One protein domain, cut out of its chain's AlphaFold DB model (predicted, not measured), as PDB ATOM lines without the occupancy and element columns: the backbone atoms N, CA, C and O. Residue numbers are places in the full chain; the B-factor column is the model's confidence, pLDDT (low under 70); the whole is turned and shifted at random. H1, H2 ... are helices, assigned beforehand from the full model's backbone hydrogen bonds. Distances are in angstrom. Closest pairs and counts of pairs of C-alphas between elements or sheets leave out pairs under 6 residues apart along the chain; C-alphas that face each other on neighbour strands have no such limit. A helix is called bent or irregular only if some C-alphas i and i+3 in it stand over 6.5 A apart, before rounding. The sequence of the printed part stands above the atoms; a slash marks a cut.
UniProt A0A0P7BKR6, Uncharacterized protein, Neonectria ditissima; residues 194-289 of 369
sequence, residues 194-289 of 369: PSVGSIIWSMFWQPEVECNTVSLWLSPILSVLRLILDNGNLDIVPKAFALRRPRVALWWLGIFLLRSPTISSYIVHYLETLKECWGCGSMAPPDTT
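This is residues 194 to 289 of the 369 residues of an uncharacterized protein of Neonectria ditissima (UniProt A0A0P7BKR6). A long helix, H2, runs along one side of a rounded domain, with H5 packed beside it and running opposite ways. H3 and H4 form a second antiparallel pair, reached from the later part of H2; H1 packs across H4, and the stretch of residues 274 to 289 leads from H5 past H1. The printed part has 96 residues, with five named helices in the order H1, H2, H3, H4, H5 and no named strand: the class is all helix. The whole is compact, with a radius of gyration of the C-alphas of 12.8 A and spans of 32 by 30 by 28 A.

Begin with H2, residues 211 to 230, which has a kink of 35 degrees near residue 220. It touches H5, residues 262 to 273, at a shallow tilt of 32 degrees, opposite ways; look at Leu 218 and Leu 271, whose C-alphas are the closest at 5.8 A. With residues 225 to 228 alone, H2 only just touches H3, residues 236 to 244, with 3 pairs of C-alphas within 8 A, the closest those of Ile 228 and Ile 236 at 7.4 A. The two form a helical hairpin, opposite ways at a tilt of 36 degrees, only just steep. H3 forms another helical hairpin with H4, residues 246 to 257: they touch at a shallow tilt of 15 degrees, opposite ways, the closest C-alphas being those of Ala 242 and Ala 249, 4.8 A apart. With residues 248 to 252 alone, H4 touches H1, residues 194 to 201, about perpendicular at 80 degrees; the C-alphas of Ile 200 and Trp 252 are the closest, at 6.1 A. The helix packing is part aligned, part crossed: 2 of these 4 touching pairs are at a shallow tilt. H2 and H4 are apart, as are H3 and H5; H1 and H5 are only just apart, closest 8.5 A. In H1, H3 and H5 every O i to N i+4 pair is within hydrogen-bond range; in H2 it is 12 of 16 and in H4 5 of 8.

Find C-alpha 211 at (-8.244, -2.932, 19.191); from there H2 runs 28.4 A to C-alpha 230 at (-2.349, -20.660, -2.170). It is irregular, with C-alphas 212 and 215 7.6 A apart. H5 measures 16.2 A and ends at C-alpha 273, (-1.483, -13.333, 15.286). H4 measures 16.6 A and is only just irregular: C-alphas 247 and 250 are 7.0 A apart. H3 measures 12.6 A and H1 10.5 A.

The two C-alphas farthest apart are those of Asn 231 and Thr 289, at 36.7 A. The printed part has no cut. The links H2 to H3, H3 to H4 and H4 to H5 are tight, H1 to H2 is short, and no link is long. Mean pLDDT of the printed part is 87.4; look for values under 70 at residues 278 to 281.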
ATOM      1  N   PRO A 194      13.274  -1.208  10.459       88.06
ATOM      2  CA  PRO A 194      12.032  -1.135  11.231       88.06
ATOM      3  C   PRO A 194      11.029  -0.113  10.681       88.06
ATOM      4  O   PRO A 194       9.838  -0.405  10.650       88.06
ATOM      5  N   SER A 195      11.493   1.034  10.164       88.69
ATOM      6  CA  SER A 195      10.623   1.999   9.474       88.69
ATOM      7  C   SER A 195       9.990   1.368   8.237       88.69
ATOM      8  O   SER A 195       8.787   1.489   8.045       88.69
ATOM      9  N   VAL A 196      10.769   0.643   7.424       91.56
ATOM     10  CA  VAL A 196      10.225  -0.103   6.273       91.56
ATOM     11  C   VAL A 196       9.205  -1.144   6.728       91.56
ATOM     12  O   VAL A 196       8.172  -1.284   6.084       91.56
ATOM     13  N   GLY A 197       9.467  -1.829   7.845       90.88
ATOM     14  CA  GLY A 197       8.509  -2.702   8.519       90.88
ATOM     15  C   GLY A 197       7.182  -1.995   8.794       90.88
ATOM     16  O   GLY A 197       6.144  -2.444   8.312       90.88
ATOM     17  N   SER A 198       7.225  -0.851   9.479       89.50
ATOM     18  CA  SER A 198       6.046  -0.024   9.760       89.50
ATOM     19  C   SER A 198       5.242   0.257   8.478       89.50
ATOM     20  O   SER A 198       4.071  -0.116   8.399       89.50
ATOM     21  N   ILE A 199       5.931   0.740   7.430       91.56
ATOM     22  CA  ILE A 199       5.358   1.068   6.110       91.56
ATOM     23  C   ILE A 199       4.640  -0.118   5.466       91.56
ATOM     24  O   ILE A 199       3.565   0.035   4.884       91.56
ATOM     25  N   ILE A 200       5.260  -1.299   5.470       91.38
ATOM     26  CA  ILE A 200       4.661  -2.454   4.800       91.38
ATOM     27  C   ILE A 200       3.467  -2.980   5.606       91.38
ATOM     28  O   ILE A 200       2.419  -3.287   5.037       91.38
ATOM     29  N   TRP A 201       3.555  -3.039   6.932       90.06
ATOM     30  CA  TRP A 201       2.496  -3.643   7.740       90.06
ATOM     31  C   TRP A 201       1.294  -2.724   7.947       90.06
ATOM     32  O   TRP A 201       0.170  -3.218   8.090       90.06
ATOM     33  N   SER A 202       1.464  -1.406   7.829       89.12
ATOM     34  CA  SER A 202       0.343  -0.457   7.846       89.12
ATOM     35  C   SER A 202      -0.667  -0.659   6.721       89.12
ATOM     36  O   SER A 202      -1.802  -0.187   6.812       89.12
ATOM     37  N   MET A 203      -0.310  -1.436   5.693       89.88
ATOM     38  CA  MET A 203      -1.244  -1.895   4.672       89.88
ATOM     39  C   MET A 203      -2.484  -2.557   5.270       89.88
ATOM     40  O   MET A 203      -3.583  -2.366   4.759       89.88
ATOM     41  N   PHE A 204      -2.336  -3.306   6.360       90.50
ATOM     42  CA  PHE A 204      -3.447  -4.004   7.013       90.50
ATOM     43  C   PHE A 204      -4.159  -3.150   8.050       90.50
ATOM     44  O   PHE A 204      -5.284  -3.454   8.445       90.50
ATOM     45  N   TRP A 205      -3.521  -2.068   8.470       88.00
ATOM     46  CA  TRP A 205      -4.013  -1.217   9.523       88.00
ATOM     47  C   TRP A 205      -5.104  -0.249   9.031       88.00
ATOM     48  O   TRP A 205      -5.129   0.171   7.863       88.00
ATOM     49  N   GLN A 206      -6.022   0.090   9.941       88.50
ATOM     50  CA  GLN A 206      -7.094   1.055   9.728       88.50
ATOM     51  C   GLN A 206      -7.317   1.898  11.003       88.50
ATOM     52  O   GLN A 206      -7.539   1.313  12.066       88.50
ATOM     53  N   PRO A 207      -7.289   3.239  10.909       84.62
ATOM     54  CA  PRO A 207      -7.399   4.137  12.061       84.62
ATOM     55  C   PRO A 207      -8.631   3.986  12.943       84.62
ATOM     56  O   PRO A 207      -8.548   4.040  14.171       84.62
ATOM     57  N   GLU A 208      -9.774   3.762  12.316       85.56
ATOM     58  CA  GLU A 208     -11.065   3.760  12.985       85.56
ATOM     59  C   GLU A 208     -11.365   2.418  13.662       85.56
ATOM     60  O   GLU A 208     -12.315   2.318  14.437       85.56
ATOM     61  N   VAL A 209     -10.559   1.388  13.389       90.75
ATOM     62  CA  VAL A 209     -10.739   0.046  13.944       90.75
ATOM     63  C   VAL A 209     -10.210   0.002  15.371       90.75
ATOM     64  O   VAL A 209      -9.017   0.190  15.635       90.75
ATOM     65  N   GLU A 210     -11.114  -0.291  16.301       91.50
ATOM     66  CA  GLU A 210     -10.780  -0.459  17.710       91.50
ATOM     67  C   GLU A 210     -10.056  -1.789  17.955       91.50
ATOM     68  O   GLU A 210     -10.347  -2.806  17.315       91.50
ATOM     69  N   CYS A 211      -9.137  -1.806  18.922       89.94
ATOM     70  CA  CYS A 211      -8.244  -2.932  19.191       89.94
ATOM     71  C   CYS A 211      -8.980  -4.241  19.548       89.94
ATOM     72  O   CYS A 211      -8.494  -5.325  19.235       89.94
ATOM     73  N   ASN A 212     -10.182  -4.159  20.124       90.88
ATOM     74  CA  ASN A 212     -11.064  -5.297  20.416       90.88
ATOM     75  C   ASN A 212     -11.758  -5.884  19.173       90.88
ATOM     76  O   ASN A 212     -12.308  -6.979  19.253       90.88
ATOM     77  N   THR A 213     -11.743  -5.184  18.035       93.12
ATOM     78  CA  THR A 213     -12.412  -5.600  16.784       93.12
ATOM     79  C   THR A 213     -11.441  -5.982  15.667       93.12
ATOM     80  O   THR A 213     -11.857  -6.350  14.571       93.12
ATOM     81  N   VAL A 214     -10.136  -5.957  15.942       91.12
ATOM     82  CA  VAL A 214      -9.077  -6.205  14.952       91.12
ATOM     83  C   VAL A 214      -9.200  -7.575  14.293       91.12
ATOM     84  O   VAL A 214      -9.001  -7.697  13.088       91.12
ATOM     85  N   SER A 215      -9.588  -8.606  15.045       91.12
ATOM     86  CA  SER A 215      -9.801  -9.944  14.483       91.12
ATOM     87  C   SER A 215     -10.913  -9.962  13.428       91.12
ATOM     88  O   SER A 215     -10.757 -10.602  12.390       91.12
ATOM     89  N   LEU A 216     -12.001  -9.215  13.646       93.88
ATOM     90  CA  LEU A 216     -13.102  -9.076  12.686       93.88
ATOM     91  C   LEU A 216     -12.679  -8.290  11.444       93.88
ATOM     92  O   LEU A 216     -13.154  -8.574  10.347       93.88
ATOM     93  N   TRP A 217     -11.770  -7.330  11.609       94.44
ATOM     94  CA  TRP A 217     -11.195  -6.567  10.507       94.44
ATOM     95  C   TRP A 217     -10.235  -7.404   9.645       94.44
ATOM     96  O   TRP A 217     -10.313  -7.377   8.417       94.44
ATOM     97  N   LEU A 218      -9.345  -8.180  10.271       94.50
ATOM     98  CA  LEU A 218      -8.307  -8.942   9.568       94.50
ATOM     99  C   LEU A 218      -8.799 -10.275   8.997       94.50
ATOM    100  O   LEU A 218      -8.289 -10.710   7.967       94.50
ATOM    101  N   SER A 219      -9.801 -10.911   9.609       95.50
ATOM    102  CA  SER A 219     -10.340 -12.202   9.159       95.50
ATOM    103  C   SER A 219     -10.751 -12.234   7.672       95.50
ATOM    104  O   SER A 219     -10.263 -13.114   6.958       95.50
ATOM    105  N   PRO A 220     -11.553 -11.290   7.138       95.62
ATOM    106  CA  PRO A 220     -11.906 -11.304   5.717       95.62
ATOM    107  C   PRO A 220     -10.701 -11.040   4.802       95.62
ATOM    108  O   PRO A 220     -10.596 -11.643   3.732       95.62
ATOM    109  N   ILE A 221      -9.762 -10.184   5.226       95.06
ATOM    110  CA  ILE A 221      -8.520  -9.909   4.486       95.06
ATOM    111  C   ILE A 221      -7.688 -11.191   4.379       95.06
ATOM    112  O   ILE A 221      -7.217 -11.541   3.296       95.06
ATOM    113  N   LEU A 222      -7.561 -11.921   5.489       96.00
ATOM    114  CA  LEU A 222      -6.873 -13.204   5.562       96.00
ATOM    115  C   LEU A 222      -7.501 -14.240   4.630       96.00
ATOM    116  O   LEU A 222      -6.772 -14.908   3.902       96.00
ATOM    117  N   SER A 223      -8.831 -14.362   4.619       95.56
ATOM    118  CA  SER A 223      -9.531 -15.310   3.746       95.56
ATOM    119  C   SER A 223      -9.250 -15.053   2.263       95.56
ATOM    120  O   SER A 223      -8.965 -15.994   1.523       95.56
ATOM    121  N   VAL A 224      -9.279 -13.788   1.830       94.50
ATOM    122  CA  VAL A 224      -9.005 -13.423   0.431       94.50
ATOM    123  C   VAL A 224      -7.527 -13.605   0.091       94.50
ATOM    124  O   VAL A 224      -7.202 -14.195  -0.939       94.50
ATOM    125  N   LEU A 225      -6.618 -13.126   0.946       93.38
ATOM    126  CA  LEU A 225      -5.186 -13.218   0.672       93.38
ATOM    127  C   LEU A 225      -4.692 -14.661   0.689       93.38
ATOM    128  O   LEU A 225      -3.927 -15.013  -0.199       93.38
ATOM    129  N   ARG A 226      -5.165 -15.518   1.602       94.12
ATOM    130  CA  ARG A 226      -4.844 -16.957   1.571       94.12
ATOM    131  C   ARG A 226      -5.185 -17.582   0.236       94.12
ATOM    132  O   ARG A 226      -4.316 -18.183  -0.374       94.12
ATOM    133  N   LEU A 227      -6.396 -17.349  -0.269       92.50
ATOM    134  CA  LEU A 227      -6.804 -17.880  -1.566       92.50
ATOM    135  C   LEU A 227      -5.873 -17.416  -2.698       92.50
ATOM    136  O   LEU A 227      -5.550 -18.191  -3.593       92.50
ATOM    137  N   ILE A 228      -5.434 -16.154  -2.684       91.38
ATOM    138  CA  ILE A 228      -4.511 -15.621  -3.698       91.38
ATOM    139  C   ILE A 228      -3.119 -16.257  -3.566       91.38
ATOM    140  O   ILE A 228      -2.524 -16.635  -4.579       91.38
ATOM    141  N   LEU A 229      -2.613 -16.379  -2.336       89.81
ATOM    142  CA  LEU A 229      -1.297 -16.936  -2.027       89.81
ATOM    143  C   LEU A 229      -1.232 -18.441  -2.338       89.81
ATOM    144  O   LEU A 229      -0.287 -18.873  -2.995       89.81
ATOM    145  N   ASP A 230      -2.252 -19.209  -1.950       89.25
ATOM    146  CA  ASP A 230      -2.349 -20.660  -2.170       89.25
ATOM    147  C   ASP A 230      -2.465 -21.001  -3.663       89.25
ATOM    148  O   ASP A 230      -1.880 -21.973  -4.134       89.25
ATOM    149  N   ASN A 231      -3.155 -20.155  -4.439       88.50
ATOM    150  CA  ASN A 231      -3.241 -20.286  -5.897       88.50
ATOM    151  C   ASN A 231      -1.979 -19.798  -6.635       88.50
ATOM    152  O   ASN A 231      -1.938 -19.839  -7.863       88.50
ATOM    153  N   GLY A 232      -0.965 -19.291  -5.923       82.00
ATOM    154  CA  GLY A 232       0.273 -18.780  -6.520       82.00
ATOM    155  C   GLY A 232       0.114 -17.471  -7.304       82.00
ATOM    156  O   GLY A 232       1.034 -17.064  -8.011       82.00
ATOM    157  N   ASN A 233      -1.018 -16.774  -7.166       83.25
ATOM    158  CA  ASN A 233      -1.346 -15.551  -7.905       83.25
ATOM    159  C   ASN A 233      -0.728 -14.298  -7.256       83.25
ATOM    160  O   ASN A 233      -1.407 -13.297  -7.011       83.25
ATOM    161  N   LEU A 234       0.577 -14.347  -6.967       80.81
ATOM    162  CA  LEU A 234       1.285 -13.307  -6.212       80.81
ATOM    163  C   LEU A 234       1.227 -11.928  -6.882       80.81
ATOM    164  O   LEU A 234       1.227 -10.923  -6.182       80.81
ATOM    165  N   ASP A 235       1.087 -11.863  -8.207       80.81
ATOM    166  CA  ASP A 235       1.013 -10.605  -8.964       80.81
ATOM    167  C   ASP A 235      -0.228  -9.757  -8.637       80.81
ATOM    168  O   ASP A 235      -0.262  -8.553  -8.911       80.81
ATOM    169  N   ILE A 236      -1.270 -10.367  -8.062       86.50
ATOM    170  CA  ILE A 236      -2.510  -9.676  -7.684       86.50
ATOM    171  C   ILE A 236      -2.325  -8.909  -6.368       86.50
ATOM    172  O   ILE A 236      -2.902  -7.834  -6.199       86.50
ATOM    173  N   VAL A 237      -1.491  -9.417  -5.455       88.31
ATOM    174  CA  VAL A 237      -1.322  -8.846  -4.108       88.31
ATOM    175  C   VAL A 237      -0.770  -7.409  -4.152       88.31
ATOM    176  O   VAL A 237      -1.423  -6.524  -3.593       88.31
ATOM    177  N   PRO A 238       0.334  -7.100  -4.871       85.69
ATOM    178  CA  PRO A 238       0.818  -5.726  -5.000       85.69
ATOM    179  C   PRO A 238      -0.217  -4.777  -5.613       85.69
ATOM    180  O   PRO A 238      -0.288  -3.615  -5.221       85.69
ATOM    181  N   LYS A 239      -1.037  -5.258  -6.560       87.12
ATOM    182  CA  LYS A 239      -2.085  -4.449  -7.204       87.12
ATOM    183  C   LYS A 239      -3.198  -4.104  -6.218       87.12
ATOM    184  O   LYS A 239      -3.606  -2.949  -6.145       87.12
ATOM    185  N   ALA A 240      -3.647  -5.076  -5.425       90.00
ATOM    186  CA  ALA A 240      -4.622  -4.844  -4.362       90.00
ATOM    187  C   ALA A 240      -4.091  -3.842  -3.321       90.00
ATOM    188  O   ALA A 240      -4.808  -2.930  -2.910       90.00
ATOM    189  N   PHE A 241      -2.813  -3.954  -2.948       92.25
ATOM    190  CA  PHE A 241      -2.172  -3.005  -2.035       92.25
ATOM    191  C   PHE A 241      -2.058  -1.600  -2.634       92.25
ATOM    192  O   PHE A 241      -2.328  -0.621  -1.940       92.25
ATOM    193  N   ALA A 242      -1.746  -1.486  -3.928       90.25
ATOM    194  CA  ALA A 242      -1.718  -0.207  -4.637       90.25
ATOM    195  C   ALA A 242      -3.088   0.482  -4.684       90.25
ATOM    196  O   ALA A 242      -3.152   1.699  -4.530       90.25
ATOM    197  N   LEU A 243      -4.176  -0.285  -4.827       90.62
ATOM    198  CA  LEU A 243      -5.540   0.248  -4.757       90.62
ATOM    199  C   LEU A 243      -5.915   0.722  -3.349       90.62
ATOM    200  O   LEU A 243      -6.646   1.698  -3.210       90.62
ATOM    201  N   ARG A 244      -5.418   0.047  -2.304       89.38
ATOM    202  CA  ARG A 244      -5.728   0.388  -0.910       89.38
ATOM    203  C   ARG A 244      -4.916   1.582  -0.402       89.38
ATOM    204  O   ARG A 244      -5.492   2.500   0.173       89.38
ATOM    205  N   ARG A 245      -3.588   1.567  -0.570       90.50
ATOM    206  CA  ARG A 245      -2.686   2.643  -0.114       90.50
ATOM    207  C   ARG A 245      -1.556   2.897  -1.122       90.50
ATOM    208  O   ARG A 245      -0.438   2.406  -0.939       90.50
ATOM    209  N   PRO A 246      -1.791   3.715  -2.162       89.38
ATOM    210  CA  PRO A 246      -0.838   3.896  -3.260       89.38
ATOM    211  C   PRO A 246       0.517   4.471  -2.821       89.38
ATOM    212  O   PRO A 246       1.545   4.106  -3.385       89.38
ATOM    213  N   ARG A 247       0.543   5.323  -1.784       88.06
ATOM    214  CA  ARG A 247       1.771   5.977  -1.284       88.06
ATOM    215  C   ARG A 247       2.799   4.999  -0.715       88.06
ATOM    216  O   ARG A 247       3.998   5.234  -0.832       88.06
ATOM    217  N   VAL A 248       2.333   3.902  -0.122       90.00
ATOM    218  CA  VAL A 248       3.190   2.906   0.540       90.00
ATOM    219  C   VAL A 248       3.257   1.580  -0.219       90.00
ATOM    220  O   VAL A 248       4.180   0.797  -0.018       90.00
ATOM    221  N   ALA A 249       2.348   1.343  -1.169       90.50
ATOM    222  CA  ALA A 249       2.317   0.118  -1.966       90.50
ATOM    223  C   ALA A 249       3.593  -0.138  -2.784       90.50
ATOM    224  O   ALA A 249       3.937  -1.291  -3.036       90.50
ATOM    225  N   LEU A 250       4.327   0.915  -3.161       90.94
ATOM    226  CA  LEU A 250       5.610   0.782  -3.858       90.94
ATOM    227  C   LEU A 250       6.645  -0.018  -3.046       90.94
ATOM    228  O   LEU A 250       7.464  -0.725  -3.632       90.94
ATOM    229  N   TRP A 251       6.574   0.035  -1.710       93.00
ATOM    230  CA  TRP A 251       7.465  -0.721  -0.829       93.00
ATOM    231  C   TRP A 251       7.157  -2.211  -0.907       93.00
ATOM    232  O   TRP A 251       8.059  -3.012  -1.133       93.00
ATOM    233  N   TRP A 252       5.874  -2.574  -0.837       92.38
ATOM    234  CA  TRP A 252       5.432  -3.945  -1.077       92.38
ATOM    235  C   TRP A 252       5.824  -4.445  -2.459       92.38
ATOM    236  O   TRP A 252       6.303  -5.567  -2.580       92.38
ATOM    237  N   LEU A 253       5.667  -3.625  -3.499       91.25
ATOM    238  CA  LEU A 253       6.086  -4.000  -4.846       91.25
ATOM    239  C   LEU A 253       7.590  -4.314  -4.893       91.25
ATOM    240  O   LEU A 253       7.970  -5.347  -5.435       91.25
ATOM    241  N   GLY A 254       8.431  -3.497  -4.253       91.88
ATOM    242  CA  GLY A 254       9.862  -3.773  -4.086       91.88
ATOM    243  C   GLY A 254      10.155  -5.103  -3.383       91.88
ATOM    244  O   GLY A 254      10.991  -5.875  -3.852       91.88
ATOM    245  N   ILE A 255       9.422  -5.408  -2.308       91.75
ATOM    246  CA  ILE A 255       9.511  -6.688  -1.590       91.75
ATOM    247  C   ILE A 255       9.125  -7.857  -2.510       91.75
ATOM    248  O   ILE A 255       9.879  -8.817  -2.646       91.75
ATOM    249  N   PHE A 256       7.989  -7.779  -3.204       89.88
ATOM    250  CA  PHE A 256       7.531  -8.855  -4.086       89.88
ATOM    251  C   PHE A 256       8.460  -9.082  -5.288       89.88
ATOM    252  O   PHE A 256       8.661 -10.229  -5.690       89.88
ATOM    253  N   LEU A 257       9.092  -8.028  -5.817       89.44
ATOM    254  CA  LEU A 257      10.073  -8.128  -6.907       89.44
ATOM    255  C   LEU A 257      11.321  -8.938  -6.528       89.44
ATOM    256  O   LEU A 257      11.938  -9.547  -7.400       89.44
ATOM    257  N   LEU A 258      11.673  -8.978  -5.240       89.12
ATOM    258  CA  LEU A 258      12.776  -9.781  -4.709       89.12
ATOM    259  C   LEU A 258      12.361 -11.222  -4.343       89.12
ATOM    260  O   LEU A 258      13.202 -11.993  -3.885       89.12
ATOM    261  N   ARG A 259      11.080 -11.591  -4.506       84.19
ATOM    262  CA  ARG A 259      10.536 -12.966  -4.454       84.19
ATOM    263  C   ARG A 259      11.037 -13.852  -3.302       84.19
ATOM    264  O   ARG A 259      11.496 -14.972  -3.519       84.19
ATOM    265  N   SER A 260      10.914 -13.390  -2.060       84.06
ATOM    266  CA  SER A 260      11.161 -14.273  -0.910       84.06
ATOM    267  C   SER A 260       9.939 -15.175  -0.689       84.06
ATOM    268  O   SER A 260       8.860 -14.633  -0.457       84.06
ATOM    269  N   PRO A 261      10.047 -16.517  -0.702       79.50
ATOM    270  CA  PRO A 261       8.905 -17.390  -0.397       79.50
ATOM    271  C   PRO A 261       8.398 -17.200   1.042       79.50
ATOM    272  O   PRO A 261       7.233 -17.454   1.339       79.50
ATOM    273  N   THR A 262       9.258 -16.702   1.932       87.44
ATOM    274  CA  THR A 262       8.954 -16.444   3.342       87.44
ATOM    275  C   THR A 262       8.018 -15.250   3.539       87.44
ATOM    276  O   THR A 262       7.349 -15.165   4.563       87.44
ATOM    277  N   ILE A 263       7.906 -14.328   2.573       87.50
ATOM    278  CA  ILE A 263       7.036 -13.156   2.753       87.50
ATOM    279  C   ILE A 263       5.557 -13.550   2.852       87.50
ATOM    280  O   ILE A 263       4.816 -12.982   3.649       87.50
ATOM    281  N   SER A 264       5.135 -14.561   2.088       88.56
ATOM    282  CA  SER A 264       3.755 -15.044   2.092       88.56
ATOM    283  C   SER A 264       3.368 -15.611   3.456       88.56
ATOM    284  O   SER A 264       2.277 -15.329   3.947       88.56
ATOM    285  N   SER A 265       4.272 -16.358   4.103       89.06
ATOM    286  CA  SER A 265       4.018 -16.882   5.448       89.06
ATOM    287  C   SER A 265       3.980 -15.769   6.491       89.06
ATOM    288  O   SER A 265       3.146 -15.832   7.386       89.06
ATOM    289  N   TYR A 266       4.799 -14.723   6.347       90.75
ATOM    290  CA  TYR A 266       4.768 -13.565   7.248       90.75
ATOM    291  C   TYR A 266       3.445 -12.802   7.134       90.75
ATOM    292  O   TYR A 266       2.872 -12.431   8.153       90.75
ATOM    293  N   ILE A 267       2.922 -12.612   5.914       91.94
ATOM    294  CA  ILE A 267       1.610 -11.978   5.698       91.94
ATOM    295  C   ILE A 267       0.512 -12.773   6.406       91.94
ATOM    296  O   ILE A 267      -0.269 -12.205   7.168       91.94
ATOM    297  N   VAL A 268       0.460 -14.088   6.178       92.69
ATOM    298  CA  VAL A 268      -0.548 -14.957   6.800       92.69
ATOM    299  C   VAL A 268      -0.419 -14.937   8.322       92.69
ATOM    300  O   VAL A 268      -1.421 -14.755   9.009       92.69
ATOM    301  N   HIS A 269       0.802 -15.060   8.843       91.25
ATOM    302  CA  HIS A 269       1.055 -15.094  10.279       91.25
ATOM    303  C   HIS A 269       0.687 -13.777  10.970       91.25
ATOM    304  O   HIS A 269       0.050 -13.797  12.025       91.25
ATOM    305  N   TYR A 270       1.003 -12.636  10.348       91.19
ATOM    306  CA  TYR A 270       0.616 -11.320  10.852       91.19
ATOM    307  C   TYR A 270      -0.903 -11.178  10.937       91.19
ATOM    308  O   TYR A 270      -1.437 -10.742  11.951       91.19
ATOM    309  N   LEU A 271      -1.617 -11.601   9.896       91.94
ATOM    310  CA  LEU A 271      -3.075 -11.527   9.860       91.94
ATOM    311  C   LEU A 271      -3.759 -12.463  10.871       91.94
ATOM    312  O   LEU A 271      -4.877 -12.181  11.296       91.94
ATOM    313  N   GLU A 272      -3.106 -13.558  11.267       91.06
ATOM    314  CA  GLU A 272      -3.596 -14.469  12.309       91.06
ATOM    315  C   GLU A 272      -3.273 -14.004  13.730       91.06
ATOM    316  O   GLU A 272      -4.079 -14.194  14.641       91.06
ATOM    317  N   THR A 273      -2.072 -13.462  13.942       87.12
ATOM    318  CA  THR A 273      -1.483 -13.333  15.286       87.12
ATOM    319  C   THR A 273      -1.054 -11.919  15.656       87.12
ATOM    320  O   THR A 273      -0.639 -11.697  16.793       87.12
ATOM    321  N   LEU A 274      -1.137 -10.971  14.716       85.44
ATOM    322  CA  LEU A 274      -0.548  -9.628  14.798       85.44
ATOM    323  C   LEU A 274       0.975  -9.633  14.990       85.44
ATOM    324  O   LEU A 274       1.549  -8.662  15.480       85.44
ATOM    325  N   LYS A 275       1.636 -10.734  14.615       83.19
ATOM    326  CA  LYS A 275       3.088 -10.898  14.657       83.19
ATOM    327  C   LYS A 275       3.574 -11.441  13.323       83.19
ATOM    328  O   LYS A 275       2.966 -12.336  12.751       83.19
ATOM    329  N   GLU A 276       4.672 -10.897  12.822       81.62
ATOM    330  CA  GLU A 276       5.221 -11.252  11.511       81.62
ATOM    331  C   GLU A 276       6.084 -12.512  11.585       81.62
ATOM    332  O   GLU A 276       6.071 -13.342  10.678       81.62
ATOM    333  N   CYS A 277       6.820 -12.672  12.688       74.38
ATOM    334  CA  CYS A 277       7.715 -13.795  12.924       74.38
ATOM    335  C   CYS A 277       7.709 -14.250  14.391       74.38
ATOM    336  O   CYS A 277       7.355 -13.510  15.310       74.38
ATOM    337  N   TRP A 278       8.158 -15.482  14.621       61.16
ATOM    338  CA  TRP A 278       8.275 -16.061  15.956       61.16
ATOM    339  C   TRP A 278       9.429 -15.435  16.750       61.16
ATOM    340  O   TRP A 278      10.561 -15.398  16.279       61.16
ATOM    341  N   GLY A 279       9.161 -15.009  17.988       53.62
ATOM    342  CA  GLY A 279      10.201 -14.755  18.998       53.62
ATOM    343  C   GLY A 279      11.026 -13.466  18.860       53.62
ATOM    344  O   GLY A 279      11.934 -13.267  19.662       53.62
ATOM    345  N   CYS A 280      10.721 -12.579  17.911       51.53
ATOM    346  CA  CYS A 280      11.359 -11.263  17.784       51.53
ATOM    347  C   CYS A 280      10.324 -10.140  17.952       51.53
ATOM    348  O   CYS A 280       9.128 -10.368  17.768       51.53
ATOM    349  N   GLY A 281      10.774  -8.940  18.339       60.44
ATOM    350  CA  GLY A 281       9.913  -7.755  18.406       60.44
ATOM    351  C   GLY A 281       9.174  -7.528  17.084       60.44
ATOM    352  O   GLY A 281       9.691  -7.884  16.025       60.44
ATOM    353  N   SER A 282       7.959  -6.975  17.156       72.44
ATOM    354  CA  SER A 282       7.141  -6.748  15.960       72.44
ATOM    355  C   SER A 282       7.886  -5.861  14.969       72.44
ATOM    356  O   SER A 282       8.619  -4.946  15.351       72.44
ATOM    357  N   MET A 283       7.680  -6.142  13.687       76.31
ATOM    358  CA  MET A 283       8.122  -5.288  12.593       76.31
ATOM    359  C   MET A 283       7.046  -4.298  12.144       76.31
ATOM    360  O   MET A 283       7.344  -3.430  11.332       76.31
ATOM    361  N   ALA A 284       5.833  -4.391  12.685       74.12
ATOM    362  CA  ALA A 284       4.736  -3.454  12.489       74.12
ATOM    363  C   ALA A 284       4.554  -2.378  13.583       74.12
ATOM    364  O   ALA A 284       3.451  -1.818  13.636       74.12
ATOM    365  N   PRO A 285       5.518  -2.053  14.482       81.62
ATOM    366  CA  PRO A 285       5.275  -0.988  15.431       81.62
ATOM    367  C   PRO A 285       5.109   0.304  14.628       81.62
ATOM    368  O   PRO A 285       5.835   0.540  13.652       81.62
ATOM    369  N   PRO A 286       4.127   1.130  14.992       81.31
ATOM    370  CA  PRO A 286       3.880   2.346  14.258       81.31
ATOM    371  C   PRO A 286       5.013   3.341  14.485       81.31
ATOM    372  O   PRO A 286       5.508   3.507  15.600       81.31
ATOM    373  N   ASP A 287       5.403   4.024  13.417       85.62
ATOM    374  CA  ASP A 287       6.422   5.063  13.449       85.62
ATOM    375  C   ASP A 287       5.812   6.370  12.931       85.62
ATOM    376  O   ASP A 287       5.594   6.569  11.734       85.62
ATOM    377  N   THR A 288       5.523   7.291  13.853       84.81
ATOM    378  CA  THR A 288       4.914   8.576  13.480       84.81
ATOM    379  C   THR A 288       5.849   9.457  12.649       84.81
ATOM    380  O   THR A 288       5.385  10.330  11.916       84.81
ATOM    381  N   THR A 289       7.163   9.210  12.694       87.50
ATOM    382  CA  THR A 289       8.117   9.852  11.785       87.50
ATOM    383  C   THR A 289       7.886   9.329  10.376       87.50
ATOM    384  O   THR A 289       7.711  10.110   9.449       87.50
TER     385      THR A 289